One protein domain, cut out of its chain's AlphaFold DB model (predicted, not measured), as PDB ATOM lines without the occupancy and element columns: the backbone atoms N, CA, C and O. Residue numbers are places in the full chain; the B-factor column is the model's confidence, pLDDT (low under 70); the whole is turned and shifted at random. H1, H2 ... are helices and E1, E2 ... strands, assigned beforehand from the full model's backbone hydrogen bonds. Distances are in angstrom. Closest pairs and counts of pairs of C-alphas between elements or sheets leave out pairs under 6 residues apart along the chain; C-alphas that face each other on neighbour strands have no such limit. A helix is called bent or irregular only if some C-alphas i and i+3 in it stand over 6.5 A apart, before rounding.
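AT A GLANCE: This is residues 16 to 159 of the 166 residues of an uncharacterized protein of Allosphingosinicella indica (UniProt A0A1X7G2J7). A single twisted sheet of eight strands runs through the whole domain, with helices H1 and H3 side by side over one face and the short helix H2 over the other, three layers in all. The printed part has 144 residues, with three named helices and eight named strands in the order H1 E1 H2 E2 E3 E4 H3 E5 E6 E7 E8. The sheet runs E1 E2 E3 E4 E8 E7 E6 E5, antiparallel throughout, and the class is mixed, helices and strands. The whole is compact, with a radius of gyration of the C-alphas of 14.1 A, and rounded, spanning 39 by 34 by 32 A.

IN THESE COORDINATES: H1, residues 16 to 29, begins at C-alpha 16 (36.458, 0.287, 18.174) and is 18.9 A long. E1 is residues 40 to 42, and H2 is residues 50 to 56, irregular, with C-alphas 51 and 54 7.2 A apart. E2, residues 65 to 70, E3, residues 76 to 81, and E4, residues 94 to 99, form a meander, each strand the antiparallel neighbour of the one before. H3, residues 104 to 112, is 12.3 A long. E5, residues 121 to 125, E6, residues 128 to 135, E7, residues 140 to 147, and E8, residues 151 to 158, form a second meander; E6 and E7 are each 21.6 A long and E8 is 22.5 A, ending at C-alpha 158 (24.366, -16.842, 2.138).

HOW THE PARTS SIT: E4, of the first meander, and E8, of the second, are antiparallel neighbours, with 166 degrees between their N-to-C directions and with N 97 and O 154 within hydrogen-bond range, 2.8 A apart. E1 and E5 are the edge strands; N 41 and O 69 of E1 and E2 are 2.9 A apart, and N 123 and O 130 of the hairpin E5 and E6 are 2.8 A apart. H1 is on the sheet at a height of 8.7 A, over E4, along the strands at 7 degrees to E4 on the local plane; the closest C-alphas of H1 and E4 are those of Cys 28 and Cys 95, 5.1 A. H3, on the same face at a height of 8.8 A, is over E7 and, only just, with 3 of its 9 C-alphas, over E8. H1 touches H3 with residues 17 to 21 alone, Arg 21 and Gln 110 having the closest C-alphas, 6.4 A, at a shallow tilt of 31 degrees, the same way. H2 is on the opposite face; its closest C-alpha pair with E2 is Thr 56 and Phe 65, 5.7 A. In H1 and H3 every O i to N i+4 pair is within hydrogen-bond range; in H2 0 of 3 are, beside 3 of 4 O i to N i+3 pairs.

THE WHOLE: The C-alphas farthest apart, those of Asn 46 and Asp 117, are 40.8 A apart. The printed part has no cut. The link from E3 to E4, residues 82 to 93, is long. Mean pLDDT of the printed part is 84.9; residues 57 to 63, 86 to 92 and 126 are under 70.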
ATOM      1  N   GLN A  16      36.100   0.594  19.560       93.12
ATOM      2  CA  GLN A  16      36.458   0.287  18.174       93.12
ATOM      3  C   GLN A  16      36.034  -1.131  17.760       93.12
ATOM      4  O   GLN A  16      35.438  -1.300  16.699       93.12
ATOM      5  N   SER A  17      36.253  -2.144  18.607       94.12
ATOM      6  CA  SER A  17      35.747  -3.503  18.369       94.12
ATOM      7  C   SER A  17      34.223  -3.526  18.256       94.12
ATOM      8  O   SER A  17      33.689  -4.166  17.352       94.12
ATOM      9  N   VAL A  18      33.517  -2.799  19.132       94.12
ATOM     10  CA  VAL A  18      32.052  -2.661  19.070       94.12
ATOM     11  C   VAL A  18      31.629  -2.045  17.737       94.12
ATOM     12  O   VAL A  18      30.778  -2.605  17.056       94.12
ATOM     13  N   ALA A  19      32.273  -0.957  17.307       95.19
ATOM     14  CA  ALA A  19      31.968  -0.326  16.025       95.19
ATOM     15  C   ALA A  19      32.176  -1.273  14.825       95.19
ATOM     16  O   ALA A  19      31.377  -1.266  13.890       95.19
ATOM     17  N   VAL A  20      33.211  -2.125  14.848       96.94
ATOM     18  CA  VAL A  20      33.433  -3.135  13.795       96.94
ATOM     19  C   VAL A  20      32.341  -4.210  13.807       96.94
ATOM     20  O   VAL A  20      31.889  -4.635  12.744       96.94
ATOM     21  N   ARG A  21      31.897  -4.644  14.991       95.75
ATOM     22  CA  ARG A  21      30.807  -5.619  15.148       95.75
ATOM     23  C   ARG A  21      29.473  -5.084  14.634       95.75
ATOM     24  O   ARG A  21      28.814  -5.764  13.852       95.75
ATOM     25  N   GLU A  22      29.127  -3.853  15.002       94.75
ATOM     26  CA  GLU A  22      27.938  -3.164  14.483       94.75
ATOM     27  C   GLU A  22      28.001  -3.015  12.960       94.75
ATOM     28  O   GLU A  22      27.041  -3.338  12.262       94.75
ATOM     29  N   LEU A  23      29.163  -2.629  12.421       95.12
ATOM     30  CA  LEU A  23      29.372  -2.559  10.977       95.12
ATOM     31  C   LEU A  23      29.165  -3.919  10.297       95.12
ATOM     32  O   LEU A  23      28.560  -3.976   9.228       95.12
ATOM     33  N   PHE A  24      29.659  -5.010  10.889       94.38
ATOM     34  CA  PHE A  24      29.436  -6.355  10.358       94.38
ATOM     35  C   PHE A  24      27.951  -6.724  10.369       94.38
ATOM     36  O   PHE A  24      27.446  -7.212   9.356       94.38
ATOM     37  N   ARG A  25      27.233  -6.452  11.467       91.75
ATOM     38  CA  ARG A  25      25.786  -6.690  11.543       91.75
ATOM     39  C   ARG A  25      25.058  -5.918  10.448       91.75
ATOM     40  O   ARG A  25      24.359  -6.519   9.636       91.75
ATOM     41  N   GLU A  26      25.295  -4.618  10.354       90.50
ATOM     42  CA  GLU A  26      24.622  -3.758   9.388       90.50
ATOM     43  C   GLU A  26      24.941  -4.134   7.933       90.50
ATOM     44  O   GLU A  26      24.042  -4.232   7.095       90.50
ATOM     45  N   ALA A  27      26.218  -4.342   7.609       89.88
ATOM     46  CA  ALA A  27      26.648  -4.570   6.234       89.88
ATOM     47  C   ALA A  27      26.381  -5.998   5.758       89.88
ATOM     48  O   ALA A  27      25.930  -6.191   4.627       89.88
ATOM     49  N   CYS A  28      26.679  -6.986   6.601       88.31
ATOM     50  CA  CYS A  28      26.733  -8.384   6.198       88.31
ATOM     51  C   CYS A  28      25.499  -9.183   6.616       88.31
ATOM     52  O   CYS A  28      25.066 -10.037   5.847       88.31
ATOM     53  N   LEU A  29      24.916  -8.907   7.784       85.50
ATOM     54  CA  LEU A  29      23.729  -9.633   8.252       85.50
ATOM     55  C   LEU A  29      22.435  -8.947   7.803       85.50
ATOM     56  O   LEU A  29      21.518  -9.609   7.332       85.50
ATOM     57  N   GLU A  30      22.373  -7.620   7.902       85.19
ATOM     58  CA  GLU A  30      21.169  -6.851   7.578       85.19
ATOM     59  C   GLU A  30      21.154  -6.316   6.141       85.19
ATOM     60  O   GLU A  30      20.091  -5.990   5.614       85.19
ATOM     61  N   GLY A  31      22.320  -6.196   5.497       82.62
ATOM     62  CA  GLY A  31      22.427  -5.664   4.136       82.62
ATOM     63  C   GLY A  31      22.041  -4.184   4.016       82.62
ATOM     64  O   GLY A  31      21.626  -3.743   2.942       82.62
ATOM     65  N   LYS A  32      22.159  -3.418   5.108       85.94
ATOM     66  CA  LYS A  32      21.713  -2.018   5.228       85.94
ATOM     67  C   LYS A  32      22.824  -0.985   5.053       85.94
ATOM     68  O   LYS A  32      22.557   0.206   5.174       85.94
ATOM     69  N   LEU A  33      24.053  -1.414   4.750       86.56
ATOM     70  CA  LEU A  33      25.169  -0.490   4.554       86.56
ATOM     71  C   LEU A  33      24.902   0.476   3.387       86.56
ATOM     72  O   LEU A  33      25.076   0.127   2.214       86.56
ATOM     73  N   THR A  34      24.569   1.715   3.740       84.38
ATOM     74  CA  THR A  34      24.507   2.863   2.829       84.38
ATOM     75  C   THR A  34      25.811   3.644   2.914       84.38
ATOM     76  O   THR A  34      26.241   4.021   4.010       84.38
ATOM     77  N   LEU A  35      26.444   3.889   1.765       84.75
ATOM     78  CA  LEU A  35      27.720   4.594   1.680       84.75
ATOM     79  C   LEU A  35      27.510   6.078   1.374       84.75
ATOM     80  O   LEU A  35      26.750   6.442   0.484       84.75
ATOM     81  N   ASN A  36      28.237   6.928   2.089       86.25
ATOM     82  CA  ASN A  36      28.399   8.347   1.795       86.25
ATOM     83  C   ASN A  36      29.847   8.764   2.109       86.25
ATOM     84  O   ASN A  36      30.616   7.974   2.668       86.25
ATOM     85  N   ALA A  37      30.211  10.001   1.762       86.88
ATOM     86  CA  ALA A  37      31.579  10.504   1.902       86.88
ATOM     87  C   ALA A  37      32.100  10.504   3.353       86.88
ATOM     88  O   ALA A  37      33.299  10.332   3.574       86.88
ATOM     89  N   ASP A  38      31.216  10.655   4.341       88.75
ATOM     90  CA  ASP A  38      31.593  10.653   5.757       88.75
ATOM     91  C   ASP A  38      31.806   9.256   6.321       88.75
ATOM     92  O   ASP A  38      32.501   9.084   7.322       88.75
ATOM     93  N   ARG A  39      31.250   8.243   5.665       89.94
ATOM     94  CA  ARG A  39      31.272   6.875   6.158       89.94
ATOM     95  C   ARG A  39      32.427   6.057   5.598       89.94
ATOM     96  O   ARG A  39      33.062   5.284   6.315       89.94
ATOM     97  N   GLY A  40      32.719   6.223   4.316       92.56
ATOM     98  CA  GLY A  40      33.772   5.471   3.653       92.56
ATOM     99  C   GLY A  40      33.823   5.738   2.159       92.56
ATOM    100  O   GLY A  40      33.110   6.582   1.626       92.56
ATOM    101  N   LYS A  41      34.672   4.988   1.464       92.75
ATOM    102  CA  LYS A  41      34.801   5.080   0.008       92.75
ATOM    103  C   LYS A  41      35.053   3.724  -0.622       92.75
ATOM    104  O   LYS A  41      35.731   2.879  -0.036       92.75
ATOM    105  N   ILE A  42      34.553   3.544  -1.840       91.12
ATOM    106  CA  ILE A  42      34.916   2.399  -2.672       91.12
ATOM    107  C   ILE A  42      36.402   2.509  -3.023       91.12
ATOM    108  O   ILE A  42      36.894   3.578  -3.380       91.12
ATOM    109  N   VAL A  43      37.119   1.399  -2.882       90.44
ATOM    110  CA  VAL A  43      38.546   1.295  -3.172       90.44
ATOM    111  C   VAL A  43      38.707   0.754  -4.593       90.44
ATOM    112  O   VAL A  43      38.232  -0.352  -4.872       90.44
ATOM    113  N   PRO A  44      39.368   1.493  -5.501       87.19
ATOM    114  CA  PRO A  44      39.732   0.969  -6.809       87.19
ATOM    115  C   PRO A  44      40.568  -0.305  -6.673       87.19
ATOM    116  O   PRO A  44      41.381  -0.428  -5.762       87.19
ATOM    117  N   ARG A  45      40.417  -1.249  -7.608       81.94
ATOM    118  CA  ARG A  45      41.090  -2.561  -7.545       81.94
ATOM    119  C   ARG A  45      42.612  -2.471  -7.349       81.94
ATOM    120  O   ARG A  45      43.185  -3.302  -6.649       81.94
ATOM    121  N   ASN A  46      43.246  -1.465  -7.948       83.88
ATOM    122  CA  ASN A  46      44.695  -1.259  -7.874       83.88
ATOM    123  C   ASN A  46      45.157  -0.721  -6.508       83.88
ATOM    124  O   ASN A  46      46.312  -0.916  -6.145       83.88
ATOM    125  N   ASP A  47      44.248  -0.133  -5.728       87.62
ATOM    126  CA  ASP A  47      44.531   0.462  -4.417       87.62
ATOM    127  C   ASP A  47      44.202  -0.495  -3.259       87.62
ATOM    128  O   ASP A  47      44.309  -0.138  -2.081       87.62
ATOM    129  N   ILE A  48      43.766  -1.719  -3.575       84.69
ATOM    130  CA  ILE A  48      43.471  -2.748  -2.577       84.69
ATOM    131  C   ILE A  48      44.787  -3.210  -1.938       84.69
ATOM    132  O   ILE A  48      45.682  -3.636  -2.680       84.69
ATOM    133  N   PRO A  49      44.899  -3.201  -0.591       85.56
ATOM    134  CA  PRO A  49      46.062  -3.742   0.103       85.56
ATOM    135  C   PRO A  49      46.334  -5.189  -0.313       85.56
ATOM    136  O   PRO A  49      45.412  -6.007  -0.323       85.56
ATOM    137  N   ASP A  50      47.591  -5.534  -0.596       85.81
ATOM    138  CA  ASP A  50      47.968  -6.883  -1.052       85.81
ATOM    139  C   ASP A  50      47.480  -7.981  -0.095       85.81
ATOM    140  O   ASP A  50      46.991  -9.023  -0.526       85.81
ATOM    141  N   SER A  51      47.500  -7.696   1.211       83.56
ATOM    142  CA  SER A  51      47.026  -8.588   2.277       83.56
ATOM    143  C   SER A  51      45.547  -8.958   2.194       83.56
ATOM    144  O   SER A  51      45.127  -9.934   2.811       83.56
ATOM    145  N   LEU A  52      44.763  -8.168   1.465       85.00
ATOM    146  CA  LEU A  52      43.333  -8.361   1.266       85.00
ATOM    147  C   LEU A  52      42.973  -8.619  -0.203       85.00
ATOM    148  O   LEU A  52      41.840  -8.984  -0.507       85.00
ATOM    149  N   ARG A  53      43.919  -8.441  -1.135       83.50
ATOM    150  CA  ARG A  53      43.672  -8.587  -2.576       83.50
ATOM    151  C   ARG A  53      43.168  -9.983  -2.924       83.50
ATOM    152  O   ARG A  53      42.270 -10.108  -3.754       83.50
ATOM    153  N   TRP A  54      43.683 -11.010  -2.256       80.00
ATOM    154  CA  TRP A  54      43.254 -12.393  -2.458       80.00
ATOM    155  C   TRP A  54      41.761 -12.613  -2.155       80.00
ATOM    156  O   TRP A  54      41.127 -13.408  -2.839       80.00
ATOM    157  N   MET A  55      41.160 -11.844  -1.234       79.50
ATOM    158  CA  MET A  55      39.724 -11.928  -0.915       79.50
ATOM    159  C   MET A  55      38.825 -11.443  -2.060       79.50
ATOM    160  O   MET A  55      37.630 -11.715  -2.075       79.50
ATOM    161  N   THR A  56      39.386 -10.711  -3.026       73.56
ATOM    162  CA  THR A  56      38.661 -10.264  -4.226       73.56
ATOM    163  C   THR A  56      38.776 -11.236  -5.395       73.56
ATOM    164  O   THR A  56      38.136 -11.035  -6.429       73.56
ATOM    165  N   ILE A  57      39.592 -12.285  -5.256       67.75
ATOM    166  CA  ILE A  57      39.780 -13.294  -6.293       67.75
ATOM    167  C   ILE A  57      38.561 -14.216  -6.274       67.75
ATOM    168  O   ILE A  57      38.327 -14.961  -5.329       67.75
ATOM    169  N   SER A  58      37.771 -14.153  -7.342       62.81
ATOM    170  CA  SER A  58      36.651 -15.052  -7.598       62.81
ATOM    171  C   SER A  58      36.900 -15.783  -8.909       62.81
ATOM    172  O   SER A  58      37.217 -15.151  -9.914       62.81
ATOM    173  N   ASN A  59      36.684 -17.100  -8.923       50.59
ATOM    174  CA  ASN A  59      36.753 -17.914 -10.145       50.59
ATOM    175  C   ASN A  59      35.603 -17.618 -11.129       50.59
ATOM    176  O   ASN A  59      35.609 -18.090 -12.261       50.59
ATOM    177  N   SER A  60      34.604 -16.834 -10.711       50.41
ATOM    178  CA  SER A  60      33.502 -16.373 -11.558       50.41
ATOM    179  C   SER A  60      33.842 -15.021 -12.193       50.41
ATOM    180  O   SER A  60      33.998 -14.023 -11.488       50.41
ATOM    181  N   THR A  61      33.883 -14.983 -13.529       50.91
ATOM    182  CA  THR A  61      34.090 -13.777 -14.361       50.91
ATOM    183  C   THR A  61      33.000 -12.714 -14.187       50.91
ATOM    184  O   THR A  61      33.216 -11.547 -14.513       50.91
ATOM    185  N   THR A  62      31.838 -13.092 -13.652       52.94
ATOM    186  CA  THR A  62      30.687 -12.207 -13.415       52.94
ATOM    187  C   THR A  62      30.626 -11.653 -11.993       52.94
ATOM    188  O   THR A  62      29.866 -10.724 -11.731       52.94
ATOM    189  N   SER A  63      31.431 -12.179 -11.069       58.16
ATOM    190  CA  SER A  63      31.391 -11.770  -9.667       58.16
ATOM    191  C   SER A  63      32.288 -10.566  -9.413       58.16
ATOM    192  O   SER A  63      33.513 -10.679  -9.414       58.16
ATOM    193  N   ARG A  64      31.674  -9.409  -9.154       72.25
ATOM    194  CA  ARG A  64      32.388  -8.189  -8.762       72.25
ATOM    195  C   ARG A  64      32.335  -8.048  -7.247       72.25
ATOM    196  O   ARG A  64      31.276  -7.780  -6.682       72.25
ATOM    197  N   PHE A  65      33.471  -8.248  -6.586       80.56
ATOM    198  CA  PHE A  65      33.636  -7.794  -5.210       80.56
ATOM    199  C   PHE A  65      33.908  -6.300  -5.212       80.56
ATOM    200  O   PHE A  65      34.859  -5.833  -5.840       80.56
ATOM    201  N   THR A  66      33.090  -5.567  -4.475       86.50
ATOM    202  CA  THR A  66      33.349  -4.175  -4.154       86.50
ATOM    203  C   THR A  66      34.042  -4.120  -2.808       86.50
ATOM    204  O   THR A  66      33.534  -4.650  -1.818       86.50
ATOM    205  N   LEU A  67      35.207  -3.480  -2.781       90.94
ATOM    206  CA  LEU A  67      35.905  -3.170  -1.546       90.94
ATOM    207  C   LEU A  67      35.557  -1.753  -1.110       90.94
ATOM    208  O   LEU A  67      35.698  -0.811  -1.886       90.94
ATOM    209  N   ILE A  68      35.149  -1.597   0.141       92.44
ATOM    210  CA  ILE A  68      34.843  -0.311   0.756       92.44
ATOM    211  C   ILE A  68      35.823  -0.106   1.903       92.44
ATOM    212  O   ILE A  68      35.912  -0.943   2.797       92.44
ATOM    213  N   ARG A  69      36.562   1.000   1.895       95.25
ATOM    214  CA  ARG A  69      37.371   1.434   3.036       95.25
ATOM    215  C   ARG A  69      36.527   2.343   3.913       95.25
ATOM    216  O   ARG A  69      36.039   3.367   3.433       95.25
ATOM    217  N   MET A  70      36.412   1.998   5.186       96.44
ATOM    218  CA  MET A  70      35.683   2.805   6.159       96.44
ATOM    219  C   MET A  70      36.544   3.968   6.646       96.44
ATOM    220  O   MET A  70      37.772   3.854   6.737       96.44
ATOM    221  N   LYS A  71      35.896   5.099   6.937       94.75
ATOM    222  CA  LYS A  71      36.519   6.214   7.659       94.75
ATOM    223  C   LYS A  71      36.579   5.886   9.150       94.75
ATOM    224  O   LYS A  71      37.647   5.973   9.743       94.75
ATOM    225  N   GLU A  72      35.453   5.420   9.685       92.44
ATOM    226  CA  GLU A  72      35.280   4.940  11.054       92.44
ATOM    227  C   GLU A  72      34.515   3.603  11.032       92.44
ATOM    228  O   GLU A  72      33.507   3.501  10.323       92.44
ATOM    229  N   PRO A  73      34.959   2.572  11.773       92.25
ATOM    230  CA  PRO A  73      36.239   2.493  12.487       92.25
ATOM    231  C   PRO A  73      37.443   2.491  11.514       92.25
ATOM    232  O   PRO A  73      37.341   1.935  10.412       92.25
ATOM    233  N   PRO A  74      38.598   3.094  11.864       91.12
ATOM    234  CA  PRO A  74      39.746   3.177  10.972       91.12
ATOM    235  C   PRO A  74      40.350   1.793  10.724       91.12
ATOM    236  O   PRO A  74      40.086   0.821  11.431       91.12
ATOM    237  N   SER A  75      41.176   1.692   9.680       93.88
ATOM    238  CA  SER A  75      41.820   0.428   9.284       93.88
ATOM    239  C   SER A  75      40.833  -0.737   9.109       93.88
ATOM    240  O   SER A  75      41.193  -1.893   9.335       93.88
ATOM    241  N   THR A  76      39.608  -0.423   8.683       96.50
ATOM    242  CA  THR A  76      38.526  -1.382   8.469       96.50
ATOM    243  C   THR A  76      38.042  -1.316   7.028       96.50
ATOM    244  O   THR A  76      37.897  -0.241   6.438       96.50
ATOM    245  N   TYR A  77      37.809  -2.491   6.460       95.56
ATOM    246  CA  TYR A  77      37.371  -2.683   5.092       95.56
ATOM    247  C   TYR A  77      36.160  -3.605   5.055       95.56
ATOM    248  O   TYR A  77      36.112  -4.588   5.794       95.56
ATOM    249  N   VAL A  78      35.219  -3.320   4.161       93.88
ATOM    250  CA  VAL A  78      34.064  -4.175   3.890       93.88
ATOM    251  C   VAL A  78      34.158  -4.701   2.463       93.88
ATOM    252  O   VAL A  78      34.290  -3.931   1.513       93.88
ATOM    253  N   PHE A  79      34.106  -6.018   2.321       92.38
ATOM    254  CA  PHE A  79      34.104  -6.741   1.059       92.38
ATOM    255  C   PHE A  79      32.695  -7.166   0.783       92.38
ATOM    256  O   PHE A  79      32.085  -7.831   1.618       92.38
ATOM    257  N   ILE A  80      32.188  -6.805  -0.384       88.00
ATOM    258  CA  ILE A  80      30.832  -7.162  -0.713       88.00
ATOM    259  C   ILE A  80      30.696  -7.560  -2.168       88.00
ATOM    260  O   ILE A  80      30.972  -6.768  -3.070       88.00
ATOM    261  N   ARG A  81      30.212  -8.776  -2.401       84.19
ATOM    262  CA  ARG A  81      29.839  -9.218  -3.740       84.19
ATOM    263  C   ARG A  81      28.600  -8.462  -4.218       84.19
ATOM    264  O   ARG A  81      27.604  -8.383  -3.503       84.19
ATOM    265  N   ASN A  82      28.671  -7.939  -5.442       78.38
ATOM    266  CA  ASN A  82      27.582  -7.240  -6.128       78.38
ATOM    267  C   ASN A  82      26.999  -6.068  -5.318       78.38
ATOM    268  O   ASN A  82      25.782  -5.914  -5.237       78.38
ATOM    269  N   TYR A  83      27.856  -5.247  -4.698       79.19
ATOM    270  CA  TYR A  83      27.378  -4.029  -4.047       79.19
ATOM    271  C   TYR A  83      26.758  -3.074  -5.067       79.19
ATOM    272  O   TYR A  83      27.442  -2.619  -5.982       79.19
ATOM    273  N   ASP A  84      25.493  -2.739  -4.842       76.25
ATOM    274  CA  ASP A  84      24.781  -1.644  -5.482       76.25
ATOM    275  C   ASP A  84      24.486  -0.574  -4.406       76.25
ATOM    276  O   ASP A  84      23.809  -0.893  -3.424       76.25
ATOM    277  N   PRO A  85      25.051   0.645  -4.504       72.44
ATOM    278  CA  PRO A  85      24.832   1.699  -3.513       72.44
ATOM    279  C   PRO A  85      23.398   2.240  -3.518       72.44
ATOM    280  O   PRO A  85      22.971   2.788  -2.504       72.44
ATOM    281  N   ASP A  86      22.657   2.043  -4.612       69.69
ATOM    282  CA  ASP A  86      21.307   2.577  -4.801       69.69
ATOM    283  C   ASP A  86      20.216   1.573  -4.383       69.69
ATOM    284  O   ASP A  86      19.029   1.905  -4.362       69.69
ATOM    285  N   LYS A  87      20.598   0.339  -4.018       65.06
ATOM    286  CA  LYS A  87      19.677  -0.709  -3.555       65.06
ATOM    287  C   LYS A  87      19.921  -1.064  -2.093       65.06
ATOM    288  O   LYS A  87      21.006  -1.500  -1.711       65.06
ATOM    289  N   SER A  88      18.874  -0.951  -1.281       57.09
ATOM    290  CA  SER A  88      18.841  -1.436   0.101       57.09
ATOM    291  C   SER A  88      18.134  -2.796   0.198       57.09
ATOM    292  O   SER A  88      17.311  -3.144  -0.646       57.09
ATOM    293  N   GLY A  89      18.451  -3.581   1.235       48.12
ATOM    294  CA  GLY A  89      17.605  -4.710   1.654       48.12
ATOM    295  C   GLY A  89      17.954  -6.103   1.121       48.12
ATOM    296  O   GLY A  89      17.106  -6.987   1.187       48.12
ATOM    297  N   PHE A  90      19.174  -6.348   0.633       50.00
ATOM    298  CA  PHE A  90      19.607  -7.712   0.297       50.00
ATOM    299  C   PHE A  90      20.618  -8.250   1.311       50.00
ATOM    300  O   PHE A  90      21.680  -7.656   1.488       50.00
ATOM    301  N   ALA A  91      20.321  -9.411   1.910       51.91
ATOM    302  CA  ALA A  91      21.330 -10.251   2.546       51.91
ATOM    303  C   ALA A  91      22.335 -10.646   1.463       51.91
ATOM    304  O   ALA A  91      22.000 -11.298   0.468       51.91
ATOM    305  N   ARG A  92      23.548 -10.122   1.581       64.12
ATOM    306  CA  ARG A  92      24.500 -10.170   0.480       64.12
ATOM    307  C   ARG A  92      25.133 -11.543   0.475       64.12
ATOM    308  O   ARG A  92      25.640 -11.990   1.496       64.12
ATOM    309  N   THR A  93      25.080 -12.198  -0.684       71.19
ATOM    310  CA  THR A  93      25.513 -13.591  -0.853       71.19
ATOM    311  C   THR A  93      26.927 -13.829  -0.353       71.19
ATOM    312  O   THR A  93      27.222 -14.923   0.085       71.19
ATOM    313  N   ASP A  94      27.783 -12.811  -0.363       84.44
ATOM    314  CA  ASP A  94      29.126 -12.886   0.189       84.44
ATOM    315  C   ASP A  94      29.533 -11.504   0.712       84.44
ATOM    316  O   ASP A  94      29.684 -10.553  -0.070       84.44
ATOM    317  N   CYS A  95      29.656 -11.381   2.033       89.62
ATOM    318  CA  CYS A  95      30.053 -10.149   2.704       89.62
ATOM    319  C   CYS A  95      31.099 -10.430   3.777       89.62
ATOM    320  O   CYS A  95      30.960 -11.362   4.564       89.62
ATOM    321  N   SER A  96      32.154  -9.618   3.824       93.50
ATOM    322  CA  SER A  96      33.186  -9.702   4.858       93.50
ATOM    323  C   SER A  96      33.533  -8.332   5.422       93.50
ATOM    324  O   SER A  96      33.571  -7.354   4.684       93.50
ATOM    325  N   VAL A  97      33.878  -8.273   6.702       96.00
ATOM    326  CA  VAL A  97      34.536  -7.128   7.332       96.00
ATOM    327  C   VAL A  97      35.931  -7.561   7.761       96.00
ATOM    328  O   VAL A  97      36.078  -8.505   8.530       96.00
ATOM    329  N   ALA A  98      36.955  -6.871   7.261       96.00
ATOM    330  CA  ALA A  98      38.346  -7.052   7.659       96.00
ATOM    331  C   ALA A  98      38.812  -5.817   8.428       96.00
ATOM    332  O   ALA A  98      38.775  -4.707   7.894       96.00
ATOM    333  N   SER A  99      39.277  -5.987   9.663       97.06
ATOM    334  CA  SER A  99      39.700  -4.871  10.508       97.06
ATOM    335  C   SER A  99      40.973  -5.182  11.286       97.06
ATOM    336  O   SER A  99      41.185  -6.312  11.718       97.06
ATOM    337  N   ARG A 100      41.819  -4.164  11.475       95.31
ATOM    338  CA  ARG A 100      42.973  -4.228  12.393       95.31
ATOM    339  C   ARG A 100      42.642  -3.787  13.817       95.31
ATOM    340  O   ARG A 100      43.504  -3.888  14.682       95.31
ATOM    341  N   VAL A 101      41.445  -3.242  14.047       95.75
ATOM    342  CA  VAL A 101      41.066  -2.664  15.348       95.75
ATOM    343  C   VAL A 101      40.097  -3.538  16.143       95.75
ATOM    344  O   VAL A 101      39.880  -3.259  17.317       95.75
ATOM    345  N   ILE A 102      39.552  -4.601  15.538       95.81
ATOM    346  CA  ILE A 102      38.810  -5.641  16.260       95.81
ATOM    347  C   ILE A 102      39.770  -6.730  16.751       95.81
ATOM    348  O   ILE A 102      40.594  -7.251  15.989       95.81
ATOM    349  N   THR A 103      39.649  -7.088  18.028       93.44
ATOM    350  CA  THR A 103      40.362  -8.243  18.587       93.44
ATOM    351  C   THR A 103      39.788  -9.543  18.027       93.44
ATOM    352  O   THR A 103      38.669  -9.588  17.507       93.44
ATOM    353  N   PHE A 104      40.556 -10.627  18.106       91.25
ATOM    354  CA  PHE A 104      40.063 -11.915  17.631       91.25
ATOM    355  C   PHE A 104      38.931 -12.435  18.530       91.25
ATOM    356  O   PHE A 104      37.970 -13.021  18.046       91.25
ATOM    357  N   GLU A 105      39.018 -12.160  19.829       91.56
ATOM    358  CA  GLU A 105      38.051 -12.518  20.859       91.56
ATOM    359  C   GLU A 105      36.711 -11.797  20.649       91.56
ATOM    360  O   GLU A 105      35.657 -12.434  20.652       91.56
ATOM    361  N   ASP A 106      36.736 -10.488  20.381       94.06
ATOM    362  CA  ASP A 106      35.523  -9.716  20.079       94.06
ATOM    363  C   ASP A 106      34.891 -10.157  18.753       94.06
ATOM    364  O   ASP A 106      33.665 -10.226  18.625       94.06
ATOM    365  N   ALA A 107      35.721 -10.492  17.760       94.44
ATOM    366  CA  ALA A 107      35.244 -11.058  16.507       94.44
ATOM    367  C   ALA A 107      34.613 -12.443  16.720       94.44
ATOM    368  O   ALA A 107      33.554 -12.724  16.162       94.44
ATOM    369  N   ALA A 108      35.197 -13.281  17.580       92.81
ATOM    370  CA  ALA A 108      34.630 -14.573  17.950       92.81
ATOM    371  C   ALA A 108      33.246 -14.420  18.596       92.81
ATOM    372  O   ALA A 108      32.328 -15.150  18.232       92.81
ATOM    373  N   GLN A 109      33.039 -13.428  19.469       91.94
ATOM    374  CA  GLN A 109      31.703 -13.148  20.013       91.94
ATOM    375  C   GLN A 109      30.675 -12.874  18.901       91.94
ATOM    376  O   GLN A 109      29.580 -13.432  18.925       91.94
ATOM    377  N   GLN A 110      31.031 -12.065  17.896       92.31
ATOM    378  CA  GLN A 110      30.158 -11.788  16.747       92.31
ATOM    379  C   GLN A 110      29.923 -13.019  15.861       92.31
ATOM    380  O   GLN A 110      28.834 -13.215  15.312       92.31
ATOM    381  N   PHE A 111      30.953 -13.846  15.705       93.00
ATOM    382  CA  PHE A 111      30.912 -15.084  14.939       93.00
ATOM    383  C   PHE A 111      29.891 -16.074  15.526       93.00
ATOM    384  O   PHE A 111      29.061 -16.590  14.779       93.00
ATOM    385  N   TYR A 112      29.852 -16.233  16.854       90.88
ATOM    386  CA  TYR A 112      28.872 -17.082  17.548       90.88
ATOM    387  C   TYR A 112      27.475 -16.455  17.720       90.88
ATOM    388  O   TYR A 112      26.522 -17.162  18.044       90.88
ATOM    389  N   GLU A 113      27.307 -15.147  17.511       87.94
ATOM    390  CA  GLU A 113      26.022 -14.464  17.720       87.94
ATOM    391  C   GLU A 113      24.901 -15.043  16.832       87.94
ATOM    392  O   GLU A 113      25.032 -15.101  15.612       87.94
ATOM    393  N   GLY A 114      23.783 -15.475  17.424       82.81
ATOM    394  CA  GLY A 114      22.679 -16.133  16.701       82.81
ATOM    395  C   GLY A 114      22.889 -17.633  16.436       82.81
ATOM    396  O   GLY A 114      21.961 -18.315  16.004       82.81
ATOM    397  N   THR A 115      24.074 -18.161  16.747       85.19
ATOM    398  CA  THR A 115      24.429 -19.586  16.660       85.19
ATOM    399  C   THR A 115      25.300 -20.021  17.850       85.19
ATOM    400  O   THR A 115      26.397 -20.543  17.637       85.19
ATOM    401  N   PRO A 116      24.867 -19.796  19.109       81.50
ATOM    402  CA  PRO A 116      25.713 -20.030  20.283       81.50
ATOM    403  C   PRO A 116      26.102 -21.505  20.468       81.50
ATOM    404  O   PRO A 116      27.181 -21.787  20.979       81.50
ATOM    405  N   ASP A 117      25.260 -22.433  20.006       81.81
ATOM    406  CA  ASP A 117      25.487 -23.879  20.122       81.81
ATOM    407  C   ASP A 117      26.225 -24.481  18.916       81.81
ATOM    408  O   ASP A 117      26.470 -25.690  18.866       81.81
ATOM    409  N   ALA A 118      26.557 -23.667  17.909       83.19
ATOM    410  CA  ALA A 118      27.276 -24.159  16.748       83.19
ATOM    411  C   ALA A 118      28.722 -24.494  17.117       83.19
ATOM    412  O   ALA A 118      29.410 -23.734  17.798       83.19
ATOM    413  N   ARG A 119      29.202 -25.634  16.625       85.81
ATOM    414  CA  ARG A 119      30.597 -26.034  16.776       85.81
ATOM    415  C   ARG A 119      31.370 -25.564  15.547       85.81
ATOM    416  O   ARG A 119      31.113 -26.105  14.476       85.81
ATOM    417  N   PRO A 120      32.303 -24.606  15.665       88.50
ATOM    418  CA  PRO A 120      33.091 -24.215  14.517       88.50
ATOM    419  C   PRO A 120      34.057 -25.310  14.098       88.50
ATOM    420  O   PRO A 120      34.722 -25.936  14.932       88.50
ATOM    421  N   GLU A 121      34.174 -25.476  12.793       89.81
ATOM    422  CA  GLU A 121      35.119 -26.381  12.169       89.81
ATOM    423  C   GLU A 121      36.365 -25.591  11.752       89.81
ATOM    424  O   GLU A 121      36.252 -24.596  11.027       89.81
ATOM    425  N   PRO A 122      37.563 -25.966  12.235       89.81
ATOM    426  CA  PRO A 122      38.796 -25.387  11.729       89.81
ATOM    427  C   PRO A 122      39.051 -25.899  10.309       89.81
ATOM    428  O   PRO A 122      38.895 -27.086  10.023       89.81
ATOM    429  N   SER A 123      39.485 -25.013   9.424       83.62
ATOM    430  CA  SER A 123      39.861 -25.345   8.055       83.62
ATOM    431  C   SER A 123      41.025 -24.470   7.605       83.62
ATOM    432  O   SER A 123      41.384 -23.476   8.245       83.62
ATOM    433  N   THR A 124      41.677 -24.878   6.524       79.88
ATOM    434  CA  THR A 124      42.837 -24.182   5.979       79.88
ATOM    435  C   THR A 124      42.703 -24.074   4.475       79.88
ATOM    436  O   THR A 124      42.532 -25.074   3.779       79.88
ATOM    437  N   TYR A 125      42.838 -22.861   3.951       70.25
ATOM    438  CA  TYR A 125      42.837 -22.611   2.514       70.25
ATOM    439  C   TYR A 125      43.897 -21.576   2.169       70.25
ATOM    440  O   TYR A 125      43.977 -20.519   2.792       70.25
ATOM    441  N   GLY A 126      44.745 -21.888   1.187       69.25
ATOM    442  CA  GLY A 126      45.829 -20.987   0.784       69.25
ATOM    443  C   GLY A 126      46.799 -20.634   1.923       69.25
ATOM    444  O   GLY A 126      47.359 -19.544   1.917       69.25
ATOM    445  N   GLY A 127      46.965 -21.523   2.912       75.06
ATOM    446  CA  GLY A 127      47.820 -21.295   4.086       75.06
ATOM    447  C   GLY A 127      47.209 -20.403   5.173       75.06
ATOM    448  O   GLY A 127      47.907 -20.053   6.121       75.06
ATOM    449  N   ILE A 128      45.930 -20.033   5.056       81.19
ATOM    450  CA  ILE A 128      45.195 -19.276   6.074       81.19
ATOM    451  C   ILE A 128      44.340 -20.250   6.875       81.19
ATOM    452  O   ILE A 128      43.507 -20.952   6.303       81.19
ATOM    453  N   GLU A 129      44.540 -20.271   8.190       86.62
ATOM    454  CA  GLU A 129      43.654 -20.968   9.120       86.62
ATOM    455  C   GLU A 129      42.397 -20.136   9.371       86.62
ATOM    456  O   GLU A 129      42.471 -18.943   9.691       86.62
ATOM    457  N   TRP A 130      41.239 -20.773   9.237       91.25
ATOM    458  CA  TRP A 130      39.954 -20.171   9.549       91.25
ATOM    459  C   TRP A 130      39.048 -21.115  10.320       91.25
ATOM    460  O   TRP A 130      39.203 -22.333  10.286       91.25
ATOM    461  N   TRP A 131      38.063 -20.528  10.987       93.69
ATOM    462  CA  TRP A 131      36.976 -21.229  11.651       93.69
ATOM    463  C   TRP A 131      35.691 -20.964  10.892       93.69
ATOM    464  O   TRP A 131      35.395 -19.813  10.571       93.69
ATOM    465  N   GLU A 132      34.928 -22.015  10.626       92.94
ATOM    466  CA  GLU A 132      33.659 -21.937   9.915       92.94
ATOM    467  C   GLU A 132      32.519 -22.464  10.784       92.94
ATOM    468  O   GLU A 132      32.651 -23.498  11.432       92.94
ATOM    469  N   ILE A 133      31.403 -21.741  10.805       91.44
ATOM    470  CA  ILE A 133      30.121 -22.240  11.298       91.44
ATOM    471  C   ILE A 133      29.208 -22.332  10.084       91.44
ATOM    472  O   ILE A 133      28.784 -21.303   9.552       91.44
ATOM    473  N   ASP A 134      28.916 -23.557   9.657       88.31
ATOM    474  CA  ASP A 134      27.937 -23.816   8.612       88.31
ATOM    475  C   ASP A 134      26.535 -23.973   9.221       88.31
ATOM    476  O   ASP A 134      26.312 -24.767  10.139       88.31
ATOM    477  N   VAL A 135      25.576 -23.192   8.722       83.62
ATOM    478  CA  VAL A 135      24.193 -23.152   9.209       83.62
ATOM    479  C   VAL A 135      23.233 -23.380   8.040       83.62
ATOM    480  O   VAL A 135      22.400 -22.524   7.723       83.62
ATOM    481  N   PRO A 136      23.274 -24.556   7.387       81.44
ATOM    482  CA  PRO A 136      22.556 -24.785   6.134       81.44
ATOM    483  C   PRO A 136      21.040 -24.608   6.286       81.44
ATOM    484  O   PRO A 136      20.382 -24.096   5.386       81.44
ATOM    485  N   LYS A 137      20.479 -24.934   7.460       79.88
ATOM    486  CA  LYS A 137      19.054 -24.713   7.770       79.88
ATOM    487  C   LYS A 137      18.658 -23.234   7.831       79.88
ATOM    488  O   LYS A 137      17.500 -22.922   7.585       79.88
ATOM    489  N   GLN A 138      19.589 -22.349   8.188       76.38
ATOM    490  CA  GLN A 138      19.383 -20.897   8.181       76.38
ATOM    491  C   GLN A 138      19.854 -20.257   6.863       76.38
ATOM    492  O   GLN A 138      19.701 -19.052   6.680       76.38
ATOM    493  N   GLY A 139      20.400 -21.054   5.939       81.31
ATOM    494  CA  GLY A 139      20.794 -20.603   4.612       81.31
ATOM    495  C   GLY A 139      22.087 -19.793   4.581       81.31
ATOM    496  O   GLY A 139      22.264 -19.023   3.647       81.31
ATOM    497  N   TYR A 140      22.986 -19.921   5.561       85.81
ATOM    498  CA  TYR A 140      24.276 -19.225   5.518       85.81
ATOM    499  C   TYR A 140      25.395 -19.980   6.244       85.81
ATOM    500  O   TYR A 140      25.137 -20.842   7.079       85.81
ATOM    501  N   ALA A 141      26.636 -19.588   5.964       88.69
ATOM    502  CA  ALA A 141      27.816 -19.911   6.754       88.69
ATOM    503  C   ALA A 141      28.526 -18.637   7.211       88.69
ATOM    504  O   ALA A 141      28.534 -17.622   6.510       88.69
ATOM    505  N   LYS A 142      29.158 -18.705   8.382       91.88
ATOM    506  CA  LYS A 142      30.062 -17.669   8.881       91.88
ATOM    507  C   LYS A 142      31.486 -18.183   8.884       91.88
ATOM    508  O   LYS A 142      31.717 -19.353   9.165       91.88
ATOM    509  N   GLN A 143      32.436 -17.287   8.651       93.06
ATOM    510  CA  GLN A 143      33.861 -17.578   8.763       93.06
ATOM    511  C   GLN A 143      34.560 -16.507   9.602       93.06
ATOM    512  O   GLN A 143      34.232 -15.320   9.512       93.06
ATOM    513  N   LEU A 144      35.542 -16.930  10.394       95.31
ATOM    514  CA  LEU A 144      36.426 -16.075  11.178       95.31
ATOM    515  C   LEU A 144      37.873 -16.483  10.909       95.31
ATOM    516  O   LEU A 144      38.187 -17.668  10.962       95.31
ATOM    517  N   TYR A 145      38.759 -15.527  10.636       93.94
ATOM    518  CA  TYR A 145      40.186 -15.803  10.453       93.94
ATOM    519  C   TYR A 145      41.067 -14.573  10.610       93.94
ATOM    520  O   TYR A 145      40.588 -13.439  10.669       93.94
ATOM    521  N   LYS A 146      42.382 -14.809  10.647       91.69
ATOM    522  CA  LYS A 146      43.396 -13.760  10.546       91.69
ATOM    523  C   LYS A 146      43.980 -13.738   9.137       91.69
ATOM    524  O   LYS A 146      44.473 -14.747   8.647       91.69
ATOM    525  N   ALA A 147      43.943 -12.580   8.495       86.69
ATOM    526  CA  ALA A 147      44.676 -12.307   7.265       86.69
ATOM    527  C   ALA A 147      46.002 -11.588   7.581       86.69
ATOM    528  O   ALA A 147      46.224 -11.096   8.692       86.69
ATOM    529  N   GLY A 148      46.900 -11.521   6.593       83.38
ATOM    530  CA  GLY A 148      48.207 -10.875   6.751       83.38
ATOM    531  C   GLY A 148      48.110  -9.428   7.254       83.38
ATOM    532  O   GLY A 148      47.116  -8.745   7.024       83.38
ATOM    533  N   TYR A 149      49.168  -8.937   7.907       84.62
ATOM    534  CA  TYR A 149      49.220  -7.606   8.533       84.62
ATOM    535  C   TYR A 149      48.123  -7.364   9.590       84.62
ATOM    536  O   TYR A 149      47.540  -6.278   9.646       84.62
ATOM    537  N   ASN A 150      47.868  -8.371  10.432       87.62
ATOM    538  CA  ASN A 150      46.998  -8.296  11.613       87.62
ATOM    539  C   ASN A 150      45.538  -7.922  11.316       87.62
ATOM    540  O   ASN A 150      44.883  -7.290  12.140       87.62
ATOM    541  N   PHE A 151      45.019  -8.289  10.145       93.56
ATOM    542  CA  PHE A 151      43.590  -8.156   9.885       93.56
ATOM    543  C   PHE A 151      42.843  -9.335  10.502       93.56
ATOM    544  O   PHE A 151      43.100 -10.481  10.144       93.56
ATOM    545  N   THR A 152      41.880  -9.055  11.371       95.75
ATOM    546  CA  THR A 152      40.843 -10.013  11.758       95.75
ATOM    547  C   THR A 152      39.689  -9.878  10.773       95.75
ATOM    548  O   THR A 152      39.229  -8.764  10.503       95.75
ATOM    549  N   VAL A 153      39.239 -10.996  10.208       95.31
ATOM    550  CA  VAL A 153      38.189 -11.025   9.188       95.31
ATOM    551  C   VAL A 153      36.989 -11.813   9.684       95.31
ATOM    552  O   VAL A 153      37.124 -12.970  10.069       95.31
ATOM    553  N   LEU A 154      35.818 -11.180   9.623       95.50
ATOM    554  CA  LEU A 154      34.513 -11.811   9.778       95.50
ATOM    555  C   LEU A 154      33.828 -11.861   8.426       95.50
ATOM    556  O   LEU A 154      33.736 -10.842   7.745       95.50
ATOM    557  N   ARG A 155      33.317 -13.024   8.045       92.88
ATOM    558  CA  ARG A 155      32.620 -13.224   6.777       92.88
ATOM    559  C   ARG A 155      31.307 -13.949   6.996       92.88
ATOM    560  O   ARG A 155      31.214 -14.817   7.856       92.88
ATOM    561  N   THR A 156      30.314 -13.593   6.192       90.12
ATOM    562  CA  THR A 156      29.081 -14.354   6.012       90.12
ATOM    563  C   THR A 156      28.894 -14.668   4.533       90.12
ATOM    564  O   THR A 156      29.184 -13.837   3.665       90.12
ATOM    565  N   ASN A 157      28.428 -15.876   4.251       86.38
ATOM    566  CA  ASN A 157      28.107 -16.354   2.917       86.38
ATOM    567  C   ASN A 157      26.697 -16.947   2.953       86.38
ATOM    568  O   ASN A 157      26.453 -17.868   3.726       86.38
ATOM    569  N   VAL A 158      25.772 -16.411   2.159       79.94
ATOM    570  CA  VAL A 158      24.366 -16.842   2.138       79.94
ATOM    571  C   VAL A 158      24.150 -17.805   0.970       79.94
ATOM    572  O   VAL A 158      24.420 -17.473  -0.188       79.94
ATOM    573  N   TYR A 159      23.643 -18.998   1.272       71.12
ATOM    574  CA  TYR A 159      23.318 -20.046   0.312       71.12
ATOM    575  C   TYR A 159      22.060 -19.695  -0.466       71.12
ATOM    576  O   TYR A 159      20.961 -19.710   0.076       71.12
TER     577      TYR A 159